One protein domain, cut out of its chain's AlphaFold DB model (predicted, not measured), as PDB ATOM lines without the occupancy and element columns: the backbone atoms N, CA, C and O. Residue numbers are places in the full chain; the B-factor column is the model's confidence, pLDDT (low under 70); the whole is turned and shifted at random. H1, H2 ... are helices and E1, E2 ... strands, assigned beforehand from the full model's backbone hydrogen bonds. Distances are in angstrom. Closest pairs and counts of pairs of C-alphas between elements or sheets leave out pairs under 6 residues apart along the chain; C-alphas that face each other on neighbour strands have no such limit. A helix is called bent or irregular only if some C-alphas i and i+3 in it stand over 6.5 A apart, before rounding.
ATOM      1  N   SER A 112     163.903 184.089 233.346       82.25
ATOM      2  CA  SER A 112     163.319 185.382 232.998       82.25
ATOM      3  C   SER A 112     162.058 185.259 232.164       82.25
ATOM      4  O   SER A 112     161.971 184.419 231.269       82.25
ATOM      5  N   ILE A 113     161.113 186.159 232.424       80.12
ATOM      6  CA  ILE A 113     159.973 186.431 231.556       80.12
ATOM      7  C   ILE A 113     160.252 187.759 230.867       80.12
ATOM      8  O   ILE A 113     160.409 188.800 231.503       80.12
ATOM      9  N   SER A 114     160.314 187.714 229.546       75.25
ATOM     10  CA  SER A 114     160.416 188.883 228.687       75.25
ATOM     11  C   SER A 114     159.528 188.660 227.477       75.25
ATOM     12  O   SER A 114     159.301 187.514 227.076       75.25
ATOM     13  N   SER A 115     159.056 189.727 226.843       60.16
ATOM     14  CA  SER A 115     158.418 189.550 225.543       60.16
ATOM     15  C   SER A 115     159.425 188.999 224.524       60.16
ATOM     16  O   SER A 115     160.635 189.247 224.607       60.16
ATOM     17  N   LYS A 116     158.939 188.269 223.511       53.06
ATOM     18  CA  LYS A 116     159.786 187.760 222.413       53.06
ATOM     19  C   LYS A 116     160.543 188.887 221.694       53.06
ATOM     20  O   LYS A 116     161.633 188.666 221.173       53.06
ATOM     21  N   LYS A 117     159.977 190.098 221.680       52.19
ATOM     22  CA  LYS A 117     160.564 191.296 221.061       52.19
ATOM     23  C   LYS A 117     161.702 191.887 221.904       52.19
ATOM     24  O   LYS A 117     162.682 192.361 221.340       52.19
ATOM     25  N   HIS A 118     161.639 191.751 223.228       51.44
ATOM     26  CA  HIS A 118     162.690 192.183 224.151       51.44
ATOM     27  C   HIS A 118     163.976 191.334 224.054       51.44
ATOM     28  O   HIS A 118     165.068 191.836 224.313       51.44
ATOM     29  N   MET A 119     163.863 190.059 223.652       40.28
ATOM     30  CA  MET A 119     164.998 189.135 223.452       40.28
ATOM     31  C   MET A 119     165.768 189.400 222.150       40.28
ATOM     32  O   MET A 119     166.968 189.149 222.086       40.28
ATOM     33  N   LYS A 120     165.111 189.952 221.118       42.56
ATOM     34  CA  LYS A 120     165.770 190.351 219.858       42.56
ATOM     35  C   LYS A 120     166.617 191.621 219.995       42.56
ATOM     36  O   LYS A 120     167.355 191.961 219.079       42.56
ATOM     37  N   PRO A 139     156.489 197.587 225.591       73.19
ATOM     38  CA  PRO A 139     155.559 196.519 225.953       73.19
ATOM     39  C   PRO A 139     154.108 196.919 225.689       73.19
ATOM     40  O   PRO A 139     153.717 198.051 225.962       73.19
ATOM     41  N   SER A 140     153.291 195.985 225.203       81.25
ATOM     42  CA  SER A 140     151.836 196.178 225.203       81.25
ATOM     43  C   SER A 140     151.272 196.098 226.628       81.25
ATOM     44  O   SER A 140     151.840 195.425 227.491       81.25
ATOM     45  N   GLU A 141     150.113 196.715 226.874       80.69
ATOM     46  CA  GLU A 141     149.436 196.644 228.180       80.69
ATOM     47  C   GLU A 141     149.144 195.201 228.615       80.69
ATOM     48  O   GLU A 141     149.301 194.850 229.785       80.69
ATOM     49  N   ALA A 142     148.789 194.326 227.668       80.81
ATOM     50  CA  ALA A 142     148.564 192.908 227.935       80.81
ATOM     51  C   ALA A 142     149.846 192.197 228.411       80.81
ATOM     52  O   ALA A 142     149.806 191.393 229.349       80.81
ATOM     53  N   GLU A 143     150.995 192.506 227.801       77.56
ATOM     54  CA  GLU A 143     152.296 191.964 228.208       77.56
ATOM     55  C   GLU A 143     152.711 192.491 229.586       77.56
ATOM     56  O   GLU A 143     153.083 191.698 230.456       77.56
ATOM     57  N   ALA A 144     152.569 193.799 229.810       79.44
ATOM     58  CA  ALA A 144     152.852 194.429 231.093       79.44
ATOM     59  C   ALA A 144     151.947 193.876 232.212       79.44
ATOM     60  O   ALA A 144     152.425 193.593 233.310       79.44
ATOM     61  N   SER A 145     150.665 193.631 231.927       81.81
ATOM     62  CA  SER A 145     149.704 193.038 232.867       81.81
ATOM     63  C   SER A 145     150.065 191.595 233.233       81.81
ATOM     64  O   SER A 145     150.046 191.224 234.412       81.81
ATOM     65  N   LYS A 146     150.482 190.778 232.252       82.12
ATOM     66  CA  LYS A 146     150.963 189.408 232.501       82.12
ATOM     67  C   LYS A 146     152.207 189.403 233.392       82.12
ATOM     68  O   LYS A 146     152.284 188.617 234.333       82.12
ATOM     69  N   MET A 147     153.151 190.302 233.132       82.69
ATOM     70  CA  MET A 147     154.339 190.471 233.969       82.69
ATOM     71  C   MET A 147     153.979 190.975 235.374       82.69
ATOM     72  O   MET A 147     154.475 190.441 236.362       82.69
ATOM     73  N   GLY A 148     153.036 191.912 235.490       81.56
ATOM     74  CA  GLY A 148     152.519 192.383 236.776       81.56
ATOM     75  C   GLY A 148     151.839 191.282 237.603       81.56
ATOM     76  O   GLY A 148     151.929 191.287 238.831       81.56
ATOM     77  N   LYS A 149     151.185 190.300 236.965       84.00
ATOM     78  CA  LYS A 149     150.697 189.080 237.641       84.00
ATOM     79  C   LYS A 149     151.856 188.214 238.146       84.00
ATOM     80  O   LYS A 149     151.898 187.936 239.339       84.00
ATOM     81  N   ALA A 150     152.836 187.901 237.299       82.12
ATOM     82  CA  ALA A 150     154.004 187.107 237.700       82.12
ATOM     83  C   ALA A 150     154.772 187.737 238.878       82.12
ATOM     84  O   ALA A 150     155.141 187.056 239.826       82.12
ATOM     85  N   ILE A 151     154.955 189.058 238.878       80.88
ATOM     86  CA  ILE A 151     155.620 189.768 239.978       80.88
ATOM     87  C   ILE A 151     154.819 189.742 241.292       80.88
ATOM     88  O   ILE A 151     155.414 189.767 242.373       80.88
ATOM     89  N   ARG A 152     153.481 189.672 241.226       81.75
ATOM     90  CA  ARG A 152     152.617 189.427 242.398       81.75
ATOM     91  C   ARG A 152     152.846 188.055 242.982       81.75
ATOM     92  O   ARG A 152     153.057 187.967 244.187       81.75
ATOM     93  N   GLU A 153     152.885 187.043 242.132       82.19
ATOM     94  CA  GLU A 153     153.118 185.660 242.543       82.19
ATOM     95  C   GLU A 153     154.527 185.462 243.121       82.19
ATOM     96  O   GLU A 153     154.677 184.779 244.127       82.19
ATOM     97  N   ILE A 154     155.533 186.162 242.582       77.94
ATOM     98  CA  ILE A 154     156.908 186.185 243.118       77.94
ATOM     99  C   ILE A 154     157.007 186.917 244.474       77.94
ATOM    100  O   ILE A 154     157.995 186.777 245.192       77.94
ATOM    101  N   GLY A 155     155.999 187.708 244.852       72.44
ATOM    102  CA  GLY A 155     156.021 188.515 246.078       72.44
ATOM    103  C   GLY A 155     156.739 189.865 245.934       72.44
ATOM    104  O   GLY A 155     156.921 190.573 246.921       72.44
ATOM    105  N   ALA A 156     157.086 190.279 244.711       70.62
ATOM    106  CA  ALA A 156     157.798 191.531 244.414       70.62
ATOM    107  C   ALA A 156     156.871 192.726 244.068       70.62
ATOM    108  O   ALA A 156     157.331 193.847 243.846       70.62
ATOM    109  N   HIS A 157     155.550 192.513 244.022       63.03
ATOM    110  CA  HIS A 157     154.573 193.431 243.409       63.03
ATOM    111  C   HIS A 157     154.388 194.813 243.986       63.03
ATOM    112  O   HIS A 157     153.922 195.697 243.275       63.03
ATOM    113  N   LYS A 158     154.694 195.016 245.260       59.03
ATOM    114  CA  LYS A 158     154.475 196.331 245.856       59.03
ATOM    115  C   LYS A 158     155.668 197.246 245.685       59.03
ATOM    116  O   LYS A 158     155.646 198.295 246.307       59.03
ATOM    117  N   TRP A 159     156.736 196.822 245.000       59.16
ATOM    118  CA  TRP A 159     158.041 197.501 245.067       59.16
ATOM    119  C   TRP A 159     158.473 197.759 246.522       59.16
ATOM    120  O   TRP A 159     159.296 198.627 246.805       59.16
ATOM    121  N   ASN A 160     157.882 197.007 247.459       54.19
ATOM    122  CA  ASN A 160     157.980 197.184 248.901       54.19
ATOM    123  C   ASN A 160     159.216 196.437 249.397       54.19
ATOM    124  O   ASN A 160     159.192 195.680 250.366       54.19
ATOM    125  N   ALA A 161     160.286 196.602 248.630       52.16
ATOM    126  CA  ALA A 161     161.618 196.246 249.013       52.16
ATOM    127  C   ALA A 161     162.092 197.267 250.039       52.16
ATOM    128  O   ALA A 161     161.922 198.473 249.860       52.16
ATOM    129  N   ASP A 162     162.762 196.799 251.088       46.78
ATOM    130  CA  ASP A 162     163.449 197.720 251.991       46.78
ATOM    131  C   ASP A 162     164.577 198.484 251.293       46.78
ATOM    132  O   ASP A 162     165.007 199.514 251.798       46.78
ATOM    133  N   LYS A 163     165.055 197.964 250.155       52.19
ATOM    134  CA  LYS A 163     166.191 198.455 249.374       52.19
ATOM    135  C   LYS A 163     165.922 198.164 247.896       52.19
ATOM    136  O   LYS A 163     165.831 196.996 247.533       52.19
ATOM    137  N   ALA A 164     165.801 199.191 247.060       54.53
ATOM    138  CA  ALA A 164     165.771 199.040 245.607       54.53
ATOM    139  C   ALA A 164     167.097 199.548 245.036       54.53
ATOM    140  O   ALA A 164     167.549 200.633 245.398       54.53
ATOM    141  N   TRP A 165     167.730 198.769 244.161       58.09
ATOM    142  CA  TRP A 165     168.859 199.267 243.374       58.09
ATOM    143  C   TRP A 165     168.383 199.621 241.981       58.09
ATOM    144  O   TRP A 165     167.826 198.775 241.282       58.09
ATOM    145  N   THR A 166     168.607 200.871 241.598       57.97
ATOM    146  CA  THR A 166     168.231 201.405 240.298       57.97
ATOM    147  C   THR A 166     169.459 201.465 239.396       57.97
ATOM    148  O   THR A 166     170.520 201.957 239.779       57.97
ATOM    149  N   LYS A 167     169.339 200.940 238.175       58.03
ATOM    150  CA  LYS A 167     170.312 201.187 237.105       58.03
ATOM    151  C   LYS A 167     169.570 201.673 235.870       58.03
ATOM    152  O   LYS A 167     168.705 200.971 235.343       58.03
ATOM    153  N   SER A 168     169.925 202.869 235.418       58.59
ATOM    154  CA  SER A 168     169.506 203.400 234.124       58.59
ATOM    155  C   SER A 168     170.208 202.617 233.008       58.59
ATOM    156  O   SER A 168     171.420 202.401 233.074       58.59
ATOM    157  N   LEU A 169     169.447 202.116 232.030       55.16
ATOM    158  CA  LEU A 169     169.998 201.327 230.919       55.16
ATOM    159  C   LEU A 169     170.166 202.141 229.632       55.16
ATOM    160  O   LEU A 169     171.045 201.818 228.841       55.16
ATOM    161  N   THR A 170     169.367 203.190 229.441       55.97
ATOM    162  CA  THR A 170     169.431 204.100 228.286       55.97
ATOM    163  C   THR A 170     168.701 205.390 228.629       55.97
ATOM    164  O   THR A 170     167.477 205.370 228.756       55.97
ATOM    165  N   TRP A 171     169.433 206.492 228.772       52.78
ATOM    166  CA  TRP A 171     168.878 207.842 228.870       52.78
ATOM    167  C   TRP A 171     169.696 208.747 227.953       52.78
ATOM    168  O   TRP A 171     170.914 208.833 228.095       52.78
ATOM    169  N   LYS A 172     169.040 209.419 227.003       46.56
ATOM    170  CA  LYS A 172     169.623 210.609 226.384       46.56
ATOM    171  C   LYS A 172     169.461 211.748 227.396       46.56
ATOM    172  O   LYS A 172     168.361 212.256 227.565       46.56
ATOM    173  N   GLY A 173     170.530 212.104 228.103       42.84
ATOM    174  CA  GLY A 173     170.670 213.417 228.747       42.84
ATOM    175  C   GLY A 173     170.346 213.537 230.242       42.84
ATOM    176  O   GLY A 173     171.111 214.197 230.931       42.84
ATOM    177  N   ASN A 174     169.305 212.897 230.788       47.53
ATOM    178  CA  ASN A 174     168.907 213.147 232.189       47.53
ATOM    179  C   ASN A 174     169.173 211.955 233.117       47.53
ATOM    180  O   ASN A 174     168.366 211.045 233.260       47.53
ATOM    181  N   HIS A 175     170.319 211.977 233.798       48.91
ATOM    182  CA  HIS A 175     170.673 211.004 234.841       48.91
ATOM    183  C   HIS A 175     170.176 211.403 236.250       48.91
ATOM    184  O   HIS A 175     170.463 210.692 237.208       48.91
ATOM    185  N   GLY A 176     169.458 212.529 236.381       46.06
ATOM    186  CA  GLY A 176     169.180 213.199 237.661       46.06
ATOM    187  C   GLY A 176     168.124 212.551 238.563       46.06
ATOM    188  O   GLY A 176     168.270 212.600 239.778       46.06
ATOM    189  N   ASP A 177     167.118 211.869 238.009       54.12
ATOM    190  CA  ASP A 177     165.994 211.320 238.792       54.12
ATOM    191  C   ASP A 177     166.212 209.846 239.175       54.12
ATOM    192  O   ASP A 177     165.381 208.956 238.947       54.12
ATOM    193  N   LEU A 178     167.397 209.535 239.694       56.50
ATOM    194  CA  LEU A 178     167.700 208.232 240.281       56.50
ATOM    195  C   LEU A 178     167.597 208.365 241.803       56.50
ATOM    196  O   LEU A 178     168.561 208.804 242.427       56.50
ATOM    197  N   PRO A 179     166.463 207.988 242.427       55.16
ATOM    198  CA  PRO A 179     166.400 207.954 243.878       55.16
ATOM    199  C   PRO A 179     167.461 206.975 244.379       55.16
ATOM    200  O   PRO A 179     167.539 205.829 243.911       55.16
ATOM    201  N   SER A 180     168.301 207.444 245.301       57.62
ATOM    202  CA  SER A 180     169.279 206.594 245.964       57.62
ATOM    203  C   SER A 180     168.568 205.471 246.733       57.62
ATOM    204  O   SER A 180     167.354 205.496 246.969       57.62
ATOM    205  N   LYS A 181     169.337 204.463 247.150       56.91
ATOM    206  CA  LYS A 181     168.835 203.305 247.904       56.91
ATOM    207  C   LYS A 181     168.038 203.704 249.154       56.91
ATOM    208  O   LYS A 181     167.080 203.010 249.495       56.91
ATOM    209  N   ASP A 182     168.426 204.803 249.797       58.19
ATOM    210  CA  ASP A 182     167.800 205.317 251.019       58.19
ATOM    211  C   ASP A 182     166.622 206.265 250.722       58.19
ATOM    212  O   ASP A 182     165.728 206.442 251.554       58.19
ATOM    213  N   ASP A 183     166.559 206.795 249.500       65.00
ATOM    214  CA  ASP A 183     165.541 207.749 249.060       65.00
ATOM    215  C   ASP A 183     164.316 207.089 248.436       65.00
ATOM    216  O   ASP A 183     163.246 207.693 248.410       65.00
ATOM    217  N   TRP A 184     164.421 205.844 247.961       68.75
ATOM    218  CA  TRP A 184     163.324 205.188 247.245       68.75
ATOM    219  C   TRP A 184     162.007 205.196 248.023       68.75
ATOM    220  O   TRP A 184     160.978 205.584 247.482       68.75
ATOM    221  N   LYS A 185     162.021 204.830 249.311       70.00
ATOM    222  CA  LYS A 185     160.793 204.822 250.126       70.00
ATOM    223  C   LYS A 185     160.178 206.215 250.282       70.00
ATOM    224  O   LYS A 185     158.959 206.311 250.367       70.00
ATOM    225  N   LYS A 186     161.002 207.265 250.324       71.19
ATOM    226  CA  LYS A 186     160.562 208.656 250.496       71.19
ATOM    227  C   LYS A 186     160.054 209.252 249.181       71.19
ATOM    228  O   LYS A 186     159.007 209.886 249.163       71.19
ATOM    229  N   ASN A 187     160.745 208.963 248.082       72.94
ATOM    230  CA  ASN A 187     160.525 209.601 246.784       72.94
ATOM    231  C   ASN A 187     159.680 208.752 245.830       72.94
ATOM    232  O   ASN A 187     159.373 209.187 244.725       72.94
ATOM    233  N   ARG A 188     159.259 207.548 246.236       75.88
ATOM    234  CA  ARG A 188     158.417 206.673 245.412       75.88
ATOM    235  C   ARG A 188     157.135 207.356 244.935       75.88
ATOM    236  O   ARG A 188     156.760 207.179 243.785       75.88
ATOM    237  N   SER A 189     156.456 208.112 245.799       76.94
ATOM    238  CA  SER A 189     155.210 208.786 245.405       76.94
ATOM    239  C   SER A 189     155.456 209.867 244.353       76.94
ATOM    240  O   SER A 189     154.656 210.024 243.438       76.94
ATOM    241  N   GLU A 190     156.569 210.595 244.457       76.94
ATOM    242  CA  GLU A 190     156.978 211.567 243.442       76.94
ATOM    243  C   GLU A 190     157.356 210.867 242.133       76.94
ATOM    244  O   GLU A 190     156.951 211.290 241.055       76.94
ATOM    245  N   TYR A 191     158.051 209.737 242.232       76.19
ATOM    246  CA  TYR A 191     158.400 208.907 241.091       76.19
ATOM    247  C   TYR A 191     157.168 208.410 240.320       76.19
ATOM    248  O   TYR A 191     157.091 208.575 239.108       76.19
ATOM    249  N   GLU A 192     156.181 207.844 241.018       76.50
ATOM    250  CA  GLU A 192     154.932 207.352 240.414       76.50
ATOM    251  C   GLU A 192     154.085 208.480 239.791       76.50
ATOM    252  O   GLU A 192     153.235 208.198 238.952       76.50
ATOM    253  N   LYS A 193     154.320 209.750 240.160       80.12
ATOM    254  CA  LYS A 193     153.679 210.916 239.527       80.12
ATOM    255  C   LYS A 193     154.357 211.330 238.220       80.12
ATOM    256  O   LYS A 193     153.663 211.713 237.287       80.12
ATOM    257  N   LYS A 194     155.692 211.268 238.157       76.69
ATOM    258  CA  LYS A 194     156.479 211.731 236.996       76.69
ATOM    259  C   LYS A 194     156.717 210.647 235.944       76.69
ATOM    260  O   LYS A 194     157.043 210.952 234.794       76.69
ATOM    261  N   HIS A 195     156.578 209.379 236.332       76.75
ATOM    262  CA  HIS A 195     156.883 208.229 235.490       76.75
ATOM    263  C   HIS A 195     155.679 207.303 235.340       76.75
ATOM    264  O   HIS A 195     155.016 206.952 236.311       76.75
ATOM    265  N   GLU A 196     155.483 206.818 234.116       80.12
ATOM    266  CA  GLU A 196     154.522 205.770 233.758       80.12
ATOM    267  C   GLU A 196     155.285 204.448 233.504       80.12
ATOM    268  O   GLU A 196     155.701 204.171 232.372       80.12
ATOM    269  N   PRO A 197     155.573 203.645 234.550       77.94
ATOM    270  CA  PRO A 197     156.363 202.424 234.431       77.94
ATOM    271  C   PRO A 197     155.527 201.259 233.886       77.94
ATOM    272  O   PRO A 197     154.522 200.849 234.467       77.94
ATOM    273  N   MET A 198     155.996 200.637 232.810       80.94
ATOM    274  CA  MET A 198     155.420 199.426 232.224       80.94
ATOM    275  C   MET A 198     156.399 198.259 232.356       80.94
ATOM    276  O   MET A 198     157.558 198.361 231.950       80.94
ATOM    277  N   TYR A 199     155.952 197.132 232.918       80.81
ATOM    278  CA  TYR A 199     156.797 195.941 233.056       80.81
ATOM    279  C   TYR A 199     157.274 195.449 231.688       80.81
ATOM    280  O   TYR A 199     156.471 195.194 230.791       80.81
ATOM    281  N   SER A 200     158.588 195.289 231.552       78.00
ATOM    282  CA  SER A 200     159.236 194.960 230.283       78.00
ATOM    283  C   SER A 200     160.011 193.643 230.341       78.00
ATOM    284  O   SER A 200     159.962 192.826 229.414       78.00
ATOM    285  N   ARG A 201     160.691 193.391 231.467       82.69
ATOM    286  CA  ARG A 201     161.346 192.112 231.759       82.69
ATOM    287  C   ARG A 201     161.395 191.858 233.258       82.69
ATOM    288  O   ARG A 201     161.604 192.779 234.038       82.69
ATOM    289  N   ILE A 202     161.265 190.595 233.643       83.75
ATOM    290  CA  ILE A 202     161.431 190.131 235.020       83.75
ATOM    291  C   ILE A 202     162.428 188.982 235.004       83.75
ATOM    292  O   ILE A 202     162.331 188.105 234.145       83.75
ATOM    293  N   GLN A 203     163.370 188.978 235.935       85.12
ATOM    294  CA  GLN A 203     164.338 187.910 236.125       85.12
ATOM    295  C   GLN A 203     164.448 187.576 237.611       85.12
ATOM    296  O   GLN A 203     164.587 188.463 238.448       85.12
ATOM    297  N   TRP A 204     164.366 186.294 237.945       85.88
ATOM    298  CA  TRP A 204     164.481 185.813 239.319       85.88
ATOM    299  C   TRP A 204     165.157 184.450 239.349       85.88
ATOM    300  O   TRP A 204     165.279 183.773 238.331       85.88
ATOM    301  N   GLN A 205     165.608 184.046 240.526       86.12
ATOM    302  CA  GLN A 205     166.122 182.706 240.766       86.12
ATOM    303  C   GLN A 205     165.035 181.896 241.478       86.12
ATOM    304  O   GLN A 205     164.651 182.290 242.582       86.12
ATOM    305  N   PRO A 206     164.506 180.810 240.886       85.19
ATOM    306  CA  PRO A 206     163.540 179.958 241.569       85.19
ATOM    307  C   PRO A 206     164.165 179.273 242.792       85.19
ATOM    308  O   PRO A 206     165.374 179.067 242.849       85.19
ATOM    309  N   ASP A 207     163.360 178.901 243.783       82.25
ATOM    310  CA  ASP A 207     163.848 178.234 244.996       82.25
ATOM    311  C   ASP A 207     164.175 176.742 244.794       82.25
ATOM    312  O   ASP A 207     164.946 176.170 245.564       82.25
ATOM    313  N   GLY A 208     163.589 176.115 243.769       74.25
ATOM    314  CA  GLY A 208     163.662 174.673 243.510       74.25
ATOM    315  C   GLY A 208     162.901 173.801 244.515       74.25
ATOM    316  O   GLY A 208     162.907 172.580 244.398       74.25
ATOM    317  N   LYS A 209     162.225 174.399 245.506       76.81
ATOM    318  CA  LYS A 209     161.500 173.661 246.555       76.81
ATOM    319  C   LYS A 209     160.053 173.384 246.178       76.81
ATOM    320  O   LYS A 209     159.511 172.358 246.570       76.81
ATOM    321  N   LYS A 210     159.424 174.312 245.455       72.88
ATOM    322  CA  LYS A 210     157.991 174.262 245.118       72.88
ATOM    323  C   LYS A 210     157.711 174.040 243.627       72.88
ATOM    324  O   LYS A 210     156.582 174.232 243.187       72.88
ATOM    325  N   GLY A 211     158.715 173.649 242.844       74.44
ATOM    326  CA  GLY A 211     158.552 173.396 241.415       74.44
ATOM    327  C   GLY A 211     159.871 173.299 240.657       74.44
ATOM    328  O   GLY A 211     160.953 173.277 241.248       74.44
ATOM    329  N   ASN A 212     159.769 173.262 239.330       81.19
ATOM    330  CA  ASN A 212     160.913 173.174 238.427       81.19
ATOM    331  C   ASN A 212     161.798 174.432 238.475       81.19
ATOM    332  O   ASN A 212     161.375 175.510 238.889       81.19
ATOM    333  N   CYS A 213     163.039 174.308 238.004       79.62
ATOM    334  CA  CYS A 213     163.975 175.427 237.856       79.62
ATOM    335  C   CYS A 213     163.761 176.180 236.535       79.62
ATOM    336  O   CYS A 213     164.697 176.372 235.761       79.62
ATOM    337  N   ASP A 214     162.518 176.560 236.253       81.88
ATOM    338  CA  ASP A 214     162.118 177.250 235.029       81.88
ATOM    339  C   ASP A 214     161.198 178.448 235.337       81.88
ATOM    340  O   ASP A 214     160.935 178.788 236.491       81.88
ATOM    341  N   ASN A 215     160.735 179.130 234.289       79.06
ATOM    342  CA  ASN A 215     159.885 180.316 234.403       79.06
ATOM    343  C   ASN A 215     158.423 180.010 234.784       79.06
ATOM    344  O   ASN A 215     157.603 180.929 234.769       79.06
ATOM    345  N   THR A 216     158.098 178.754 235.108       82.19
ATOM    346  CA  THR A 216     156.798 178.352 235.659       82.19
ATOM    347  C   THR A 216     156.804 178.324 237.187       82.19
ATOM    348  O   THR A 216     155.741 178.373 237.801       82.19
ATOM    349  N   ASN A 217     157.984 178.309 237.822       83.06
ATOM    350  CA  ASN A 217     158.110 178.397 239.273       83.06
ATOM    351  C   ASN A 217     158.274 179.852 239.731       83.06
ATOM    352  O   ASN A 217     159.361 180.433 239.679       83.06
ATOM    353  N   PHE A 218     157.187 180.421 240.247       83.88
ATOM    354  CA  PHE A 218     157.155 181.783 240.777       83.88
ATOM    355  C   PHE A 218     157.672 181.909 242.218       83.88
ATOM    356  O   PHE A 218     157.698 183.007 242.755       83.88
ATOM    357  N   ASN A 219     158.131 180.829 242.857       83.94
ATOM    358  CA  ASN A 219     158.733 180.912 244.187       83.94
ATOM    359  C   ASN A 219     160.205 181.297 244.049       83.94
ATOM    360  O   ASN A 219     161.027 180.488 243.619       83.94
ATOM    361  N   ALA A 220     160.544 182.536 244.396       81.25
ATOM    362  CA  ALA A 220     161.925 182.992 244.360       81.25
ATOM    363  C   ALA A 220     162.731 182.485 245.567       81.25
ATOM    364  O   ALA A 220     162.230 182.397 246.689       81.25
ATOM    365  N   ALA A 221     164.004 182.167 245.335       81.19
ATOM    366  CA  ALA A 221     164.934 181.779 246.382       81.19
ATOM    367  C   ALA A 221     165.084 182.910 247.415       81.19
ATOM    368  O   ALA A 221     165.319 184.069 247.065       81.19
ATOM    369  N   LYS A 222     164.969 182.572 248.706       78.19
ATOM    370  CA  LYS A 222     165.083 183.544 249.802       78.19
ATOM    371  C   LYS A 222     166.428 184.273 249.743       78.19
ATOM    372  O   LYS A 222     167.474 183.630 249.677       78.19
ATOM    373  N   GLY A 223     166.398 185.606 249.787       72.62
ATOM    374  CA  GLY A 223     167.594 186.448 249.698       72.62
ATOM    375  C   GLY A 223     168.163 186.627 248.285       72.62
ATOM    376  O   GLY A 223     169.065 187.448 248.114       72.62
ATOM    377  N   ALA A 224     167.638 185.931 247.268       74.06
ATOM    378  CA  ALA A 224     168.024 186.179 245.885       74.06
ATOM    379  C   ALA A 224     167.360 187.470 245.363       74.06
ATOM    380  O   ALA A 224     166.186 187.730 245.651       74.06
ATOM    381  N   PRO A 225     168.087 188.303 244.601       73.50
ATOM    382  CA  PRO A 225     167.520 189.498 243.994       73.50
ATOM    383  C   PRO A 225     166.538 189.143 242.869       73.50
ATOM    384  O   PRO A 225     166.855 188.348 241.985       73.50
ATOM    385  N   VAL A 226     165.373 189.792 242.855       79.81
ATOM    386  CA  VAL A 226     164.482 189.835 241.687       79.81
ATOM    387  C   VAL A 226     164.817 191.087 240.894       79.81
ATOM    388  O   VAL A 226     164.701 192.203 241.400       79.81
ATOM    389  N   GLU A 227     165.243 190.917 239.650       81.25
ATOM    390  CA  GLU A 227     165.467 192.026 238.734       81.25
ATOM    391  C   GLU A 227     164.205 192.302 237.921       81.25
ATOM    392  O   GLU A 227     163.624 191.412 237.300       81.25
ATOM    393  N   VAL A 228     163.797 193.563 237.895       80.62
ATOM    394  CA  VAL A 228     162.640 194.043 237.150       80.62
ATOM    395  C   VAL A 228     163.088 195.182 236.260       80.62
ATOM    396  O   VAL A 228     163.697 196.134 236.732       80.62
ATOM    397  N   ILE A 229     162.800 195.100 234.971       77.94
ATOM    398  CA  ILE A 229     163.069 196.165 234.014       77.94
ATOM    399  C   ILE A 229     161.735 196.767 233.598       77.94
ATOM    400  O   ILE A 229     160.863 196.049 233.097       77.94
ATOM    401  N   PHE A 230     161.606 198.077 233.770       78.38
ATOM    402  CA  PHE A 230     160.491 198.864 233.268       78.38
ATOM    403  C   PHE A 230     160.883 199.590 231.994       78.38
ATOM    404  O   PHE A 230     162.023 200.030 231.842       78.38
ATOM    405  N   PHE A 231     159.919 199.695 231.091       76.94
ATOM    406  CA  PHE A 231     159.863 200.742 230.089       76.94
ATOM    407  C   PHE A 231     159.105 201.913 230.708       76.94
ATOM    408  O   PHE A 231     158.019 201.716 231.242       76.94
ATOM    409  N   GLU A 232     159.675 203.106 230.677       75.75
ATOM    410  CA  GLU A 232     159.122 204.279 231.347       75.75
ATOM    411  C   GLU A 232     158.868 205.380 230.341       75.75
ATOM    412  O   GLU A 232     159.728 205.662 229.506       75.75
ATOM    413  N   LYS A 233     157.705 206.016 230.468       76.75
ATOM    414  CA  LYS A 233     157.399 207.304 229.854       76.75
ATOM    415  C   LYS A 233     157.535 208.390 230.921       76.75
ATOM    416  O   LYS A 233     156.940 208.268 231.990       76.75
ATOM    417  N   PHE A 234     158.339 209.414 230.647       73.75
ATOM    418  CA  PHE A 234     158.474 210.592 231.503       73.75
ATOM    419  C   PHE A 234     157.410 211.619 231.123       73.75
ATOM    420  O   PHE A 234     157.326 211.996 229.952       73.75
ATOM    421  N   MET A 235     156.586 212.031 232.087       70.81
ATOM    422  CA  MET A 235     155.422 212.885 231.817       70.81
ATOM    423  C   MET A 235     155.740 214.382 231.797       70.81
ATOM    424  O   MET A 235     155.037 215.125 231.123       70.81
ATOM    425  N   ASP A 236     156.814 214.815 232.467       69.94
ATOM    426  CA  ASP A 236     157.130 216.243 232.641       69.94
ATOM    427  C   ASP A 236     157.969 216.848 231.493       69.94
ATOM    428  O   ASP A 236     158.323 218.023 231.546       69.94
ATOM    429  N   ASN A 237     158.296 216.077 230.448       63.84
ATOM    430  CA  ASN A 237     159.008 216.580 229.266       63.84
ATOM    431  C   ASN A 237     158.106 216.548 228.030       63.84
ATOM    432  O   ASN A 237     157.519 215.511 227.718       63.84
ATOM    433  N   ASP A 238     158.086 217.655 227.288       60.38
ATOM    434  CA  ASP A 238     157.561 217.731 225.925       60.38
ATOM    435  C   ASP A 238     158.733 218.007 224.961       60.38
ATOM    436  O   ASP A 238     159.375 219.056 225.072       60.38
ATOM    437  N   PRO A 239     159.099 217.076 224.058       62.97
ATOM    438  CA  PRO A 239     158.443 215.799 223.778       62.97
ATOM    439  C   PRO A 239     158.673 214.737 224.862       62.97
ATOM    440  O   PRO A 239     159.722 214.695 225.510       62.97
ATOM    441  N   ALA A 240     157.705 213.822 224.992       64.50
ATOM    442  CA  ALA A 240     157.764 212.710 225.937       64.50
ATOM    443  C   ALA A 240     159.053 211.892 225.759       64.50
ATOM    444  O   ALA A 240     159.350 211.369 224.679       64.50
ATOM    445  N   VAL A 241     159.811 211.753 226.845       67.00
ATOM    446  CA  VAL A 241     161.055 210.979 226.869       67.00
ATOM    447  C   VAL A 241     160.750 209.573 227.361       67.00
ATOM    448  O   VAL A 241     160.066 209.395 228.370       67.00
ATOM    449  N   TYR A 242     161.290 208.568 226.674       69.06
ATOM    450  CA  TYR A 242     161.153 207.175 227.082       69.06
ATOM    451  C   TYR A 242     162.504 206.561 227.432       69.06
ATOM    452  O   TYR A 242     163.536 206.915 226.854       69.06
ATOM    453  N   GLY A 243     162.493 205.591 228.343       69.00
ATOM    454  CA  GLY A 243     163.707 204.911 228.779       69.00
ATOM    455  C   GLY A 243     163.449 203.539 229.380       69.00
ATOM    456  O   GLY A 243     162.310 203.146 229.626       69.00
ATOM    457  N   TYR A 244     164.536 202.808 229.629       70.00
ATOM    458  CA  TYR A 244     164.494 201.582 230.418       70.00
ATOM    459  C   TYR A 244     165.172 201.792 231.761       70.00
ATOM    460  O   TYR A 244     166.291 202.322 231.837       70.00
ATOM    461  N   ARG A 245     164.534 201.280 232.810       71.31
ATOM    462  CA  ARG A 245     165.079 201.298 234.163       71.31
ATOM    463  C   ARG A 245     165.021 199.918 234.777       71.31
ATOM    464  O   ARG A 245     163.997 199.245 234.728       71.31
ATOM    465  N   LYS A 246     166.140 199.496 235.357       73.88
ATOM    466  CA  LYS A 246     166.231 198.251 236.112       73.88
ATOM    467  C   LYS A 246     166.101 198.538 237.600       73.88
ATOM    468  O   LYS A 246     166.811 199.401 238.107       73.88
ATOM    469  N   PHE A 247     165.266 197.762 238.272       74.38
ATOM    470  CA  PHE A 247     165.108 197.692 239.713       74.38
ATOM    471  C   PHE A 247     165.536 196.314 240.192       74.38
ATOM    472  O   PHE A 247     165.194 195.303 239.583       74.38
ATOM    473  N   THR A 248     166.245 196.269 241.309       74.50
ATOM    474  CA  THR A 248     166.542 195.021 242.009       74.50
ATOM    475  C   THR A 248     165.802 195.002 243.340       74.50
ATOM    476  O   THR A 248     166.032 195.868 244.182       74.50
ATOM    477  N   ILE A 249     164.916 194.023 243.514       75.06
ATOM    478  CA  ILE A 249     164.002 193.866 244.648       75.06
ATOM    479  C   ILE A 249     164.439 192.623 245.449       75.06
ATOM    480  O   ILE A 249     164.381 191.517 244.913       75.06
ATOM    481  N   PRO A 250     164.894 192.751 246.708       69.06
ATOM    482  CA  PRO A 250     165.147 191.603 247.574       69.06
ATOM    483  C   PRO A 250     163.848 190.865 247.922       69.06
ATOM    484  O   PRO A 250     162.849 191.488 248.285       69.06
ATOM    485  N   VAL A 251     163.891 189.533 247.864       65.44
ATOM    486  CA  VAL A 251     162.801 188.648 248.302       65.44
ATOM    487  C   VAL A 251     163.001 188.307 249.778       65.44
ATOM    488  O   VAL A 251     164.060 187.789 250.151       65.44
ATOM    489  N   LYS A 252     162.006 188.641 250.609       61.03
ATOM    490  CA  LYS A 252     161.998 188.373 252.058       61.03
ATOM    491  C   LYS A 252     161.540 186.955 252.375       61.03
ATOM    492  O   LYS A 252     160.566 186.508 251.735       61.03
TER     493      LYS A 252
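AT A GLANCE: This is residues 112 to 120 and 139 to 252 of the 252 residues of an uncharacterized protein of Brevibacterium iodinum ATCC 49514 (UniProt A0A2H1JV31). One twisted antiparallel sheet of five strands forms a wall, with the helices H2 and H3 over one face and no named helix over the other. H2 packs slantwise on E3, H3 is held more loosely over the far part of the same face, and the four-residue H1 lies beside the E1 edge; the loop of residues 205 to 224 lies beyond one end of the long strands and the turn between E4 and E5 beyond the other. The printed part has 123 residues, with three named helices and five named strands in the order E1 H1 H2 E2 H3 E3 E4 E5, and the sheet's order is E1 E3 E4 E5 E2. The class is mixed, helices and strands. The whole is compact, with a radius of gyration of the C-alphas of 14.7 A, and spans 48 by 33 by 19 A.

IN THESE COORDINATES: E1 is residues 112 to 114 and begins at C-alpha 112, (163.319, 185.382, 232.998). H1 is residues 116 to 119. After the cut, H2 is residues 141 to 153, 18.5 A from first to last C-alpha, beginning at C-alpha 141, (149.436, 196.644, 228.180). E2 is residues 165 to 170, 15.9 A. H3 is residues 184 to 194, 14.0 A; it is irregular, with C-alphas 186 and 189 standing 7.4 A apart. E3 is residues 195 to 204, 24.0 A, and bends by 60 degrees at residue 200. E4 is residues 225 to 234, 26.1 A, and bends by 52 degrees at residue 231. E5 is residues 241 to 250, 28.7 A, and ends at C-alpha 250, (165.147, 191.603, 247.574).

HOW THE PARTS SIT: From the edge strand E1 to the edge strand E2 the strands' lines turn by 40 degrees and the way across the sheet turns by 66 degrees. E1 and E3 are antiparallel at 141 degrees, with N 113 and O 202 within hydrogen-bond range at 2.9 A. E3, E4 and E5 form a meander, each strand the antiparallel neighbour of the one before. In the hairpin of E3 and E4, N 198 and O 231 are 2.8 A apart; in the hairpin of E4 and E5, N 247 and O 228 are 2.7 A apart. E5 and E2 are antiparallel at 152 degrees, with N 167 and O 246 at 3.0 A. H2 is on the sheet at a height of 8.5 A and lies over E3, slantwise to the strands at 52 degrees to E3 on the local plane; their closest C-alphas are those of Ala 144 and Tyr 199, 4.7 A apart. H2 and E4 are near each other, with 5 pairs of C-alphas within 10 A. H3 is on the same face as H2, at a height over the sheet of 10.4 A. Its closest C-alpha to E4 is that of Lys 194, 6.0 A from that of Phe 234. H2 and H3 are apart. H1 is only just not on the sheet, with 4 pairs of C-alphas within 10 A. In H2 every O i to N i+4 pair is within hydrogen-bond range, in H3 5 of 7 are, and H1 is too short for such a pair.

THE WHOLE: The two C-alphas farthest apart are those of Lys 209 and Asp 238, 48.8 A. Residues 121 to 138 are not printed, and C-alphas 120 and 139 are 13.4 A apart across the cut, in the link from H1 to H2. The links H2 to E2, E2 to H3 and E3 to E4 are long, the last with 20 residues. Mean pLDDT of the printed part is 70.6; 45 residues are under 70, namely 115 to 120, 157 to 184, 236 to 243 and 250 to 252.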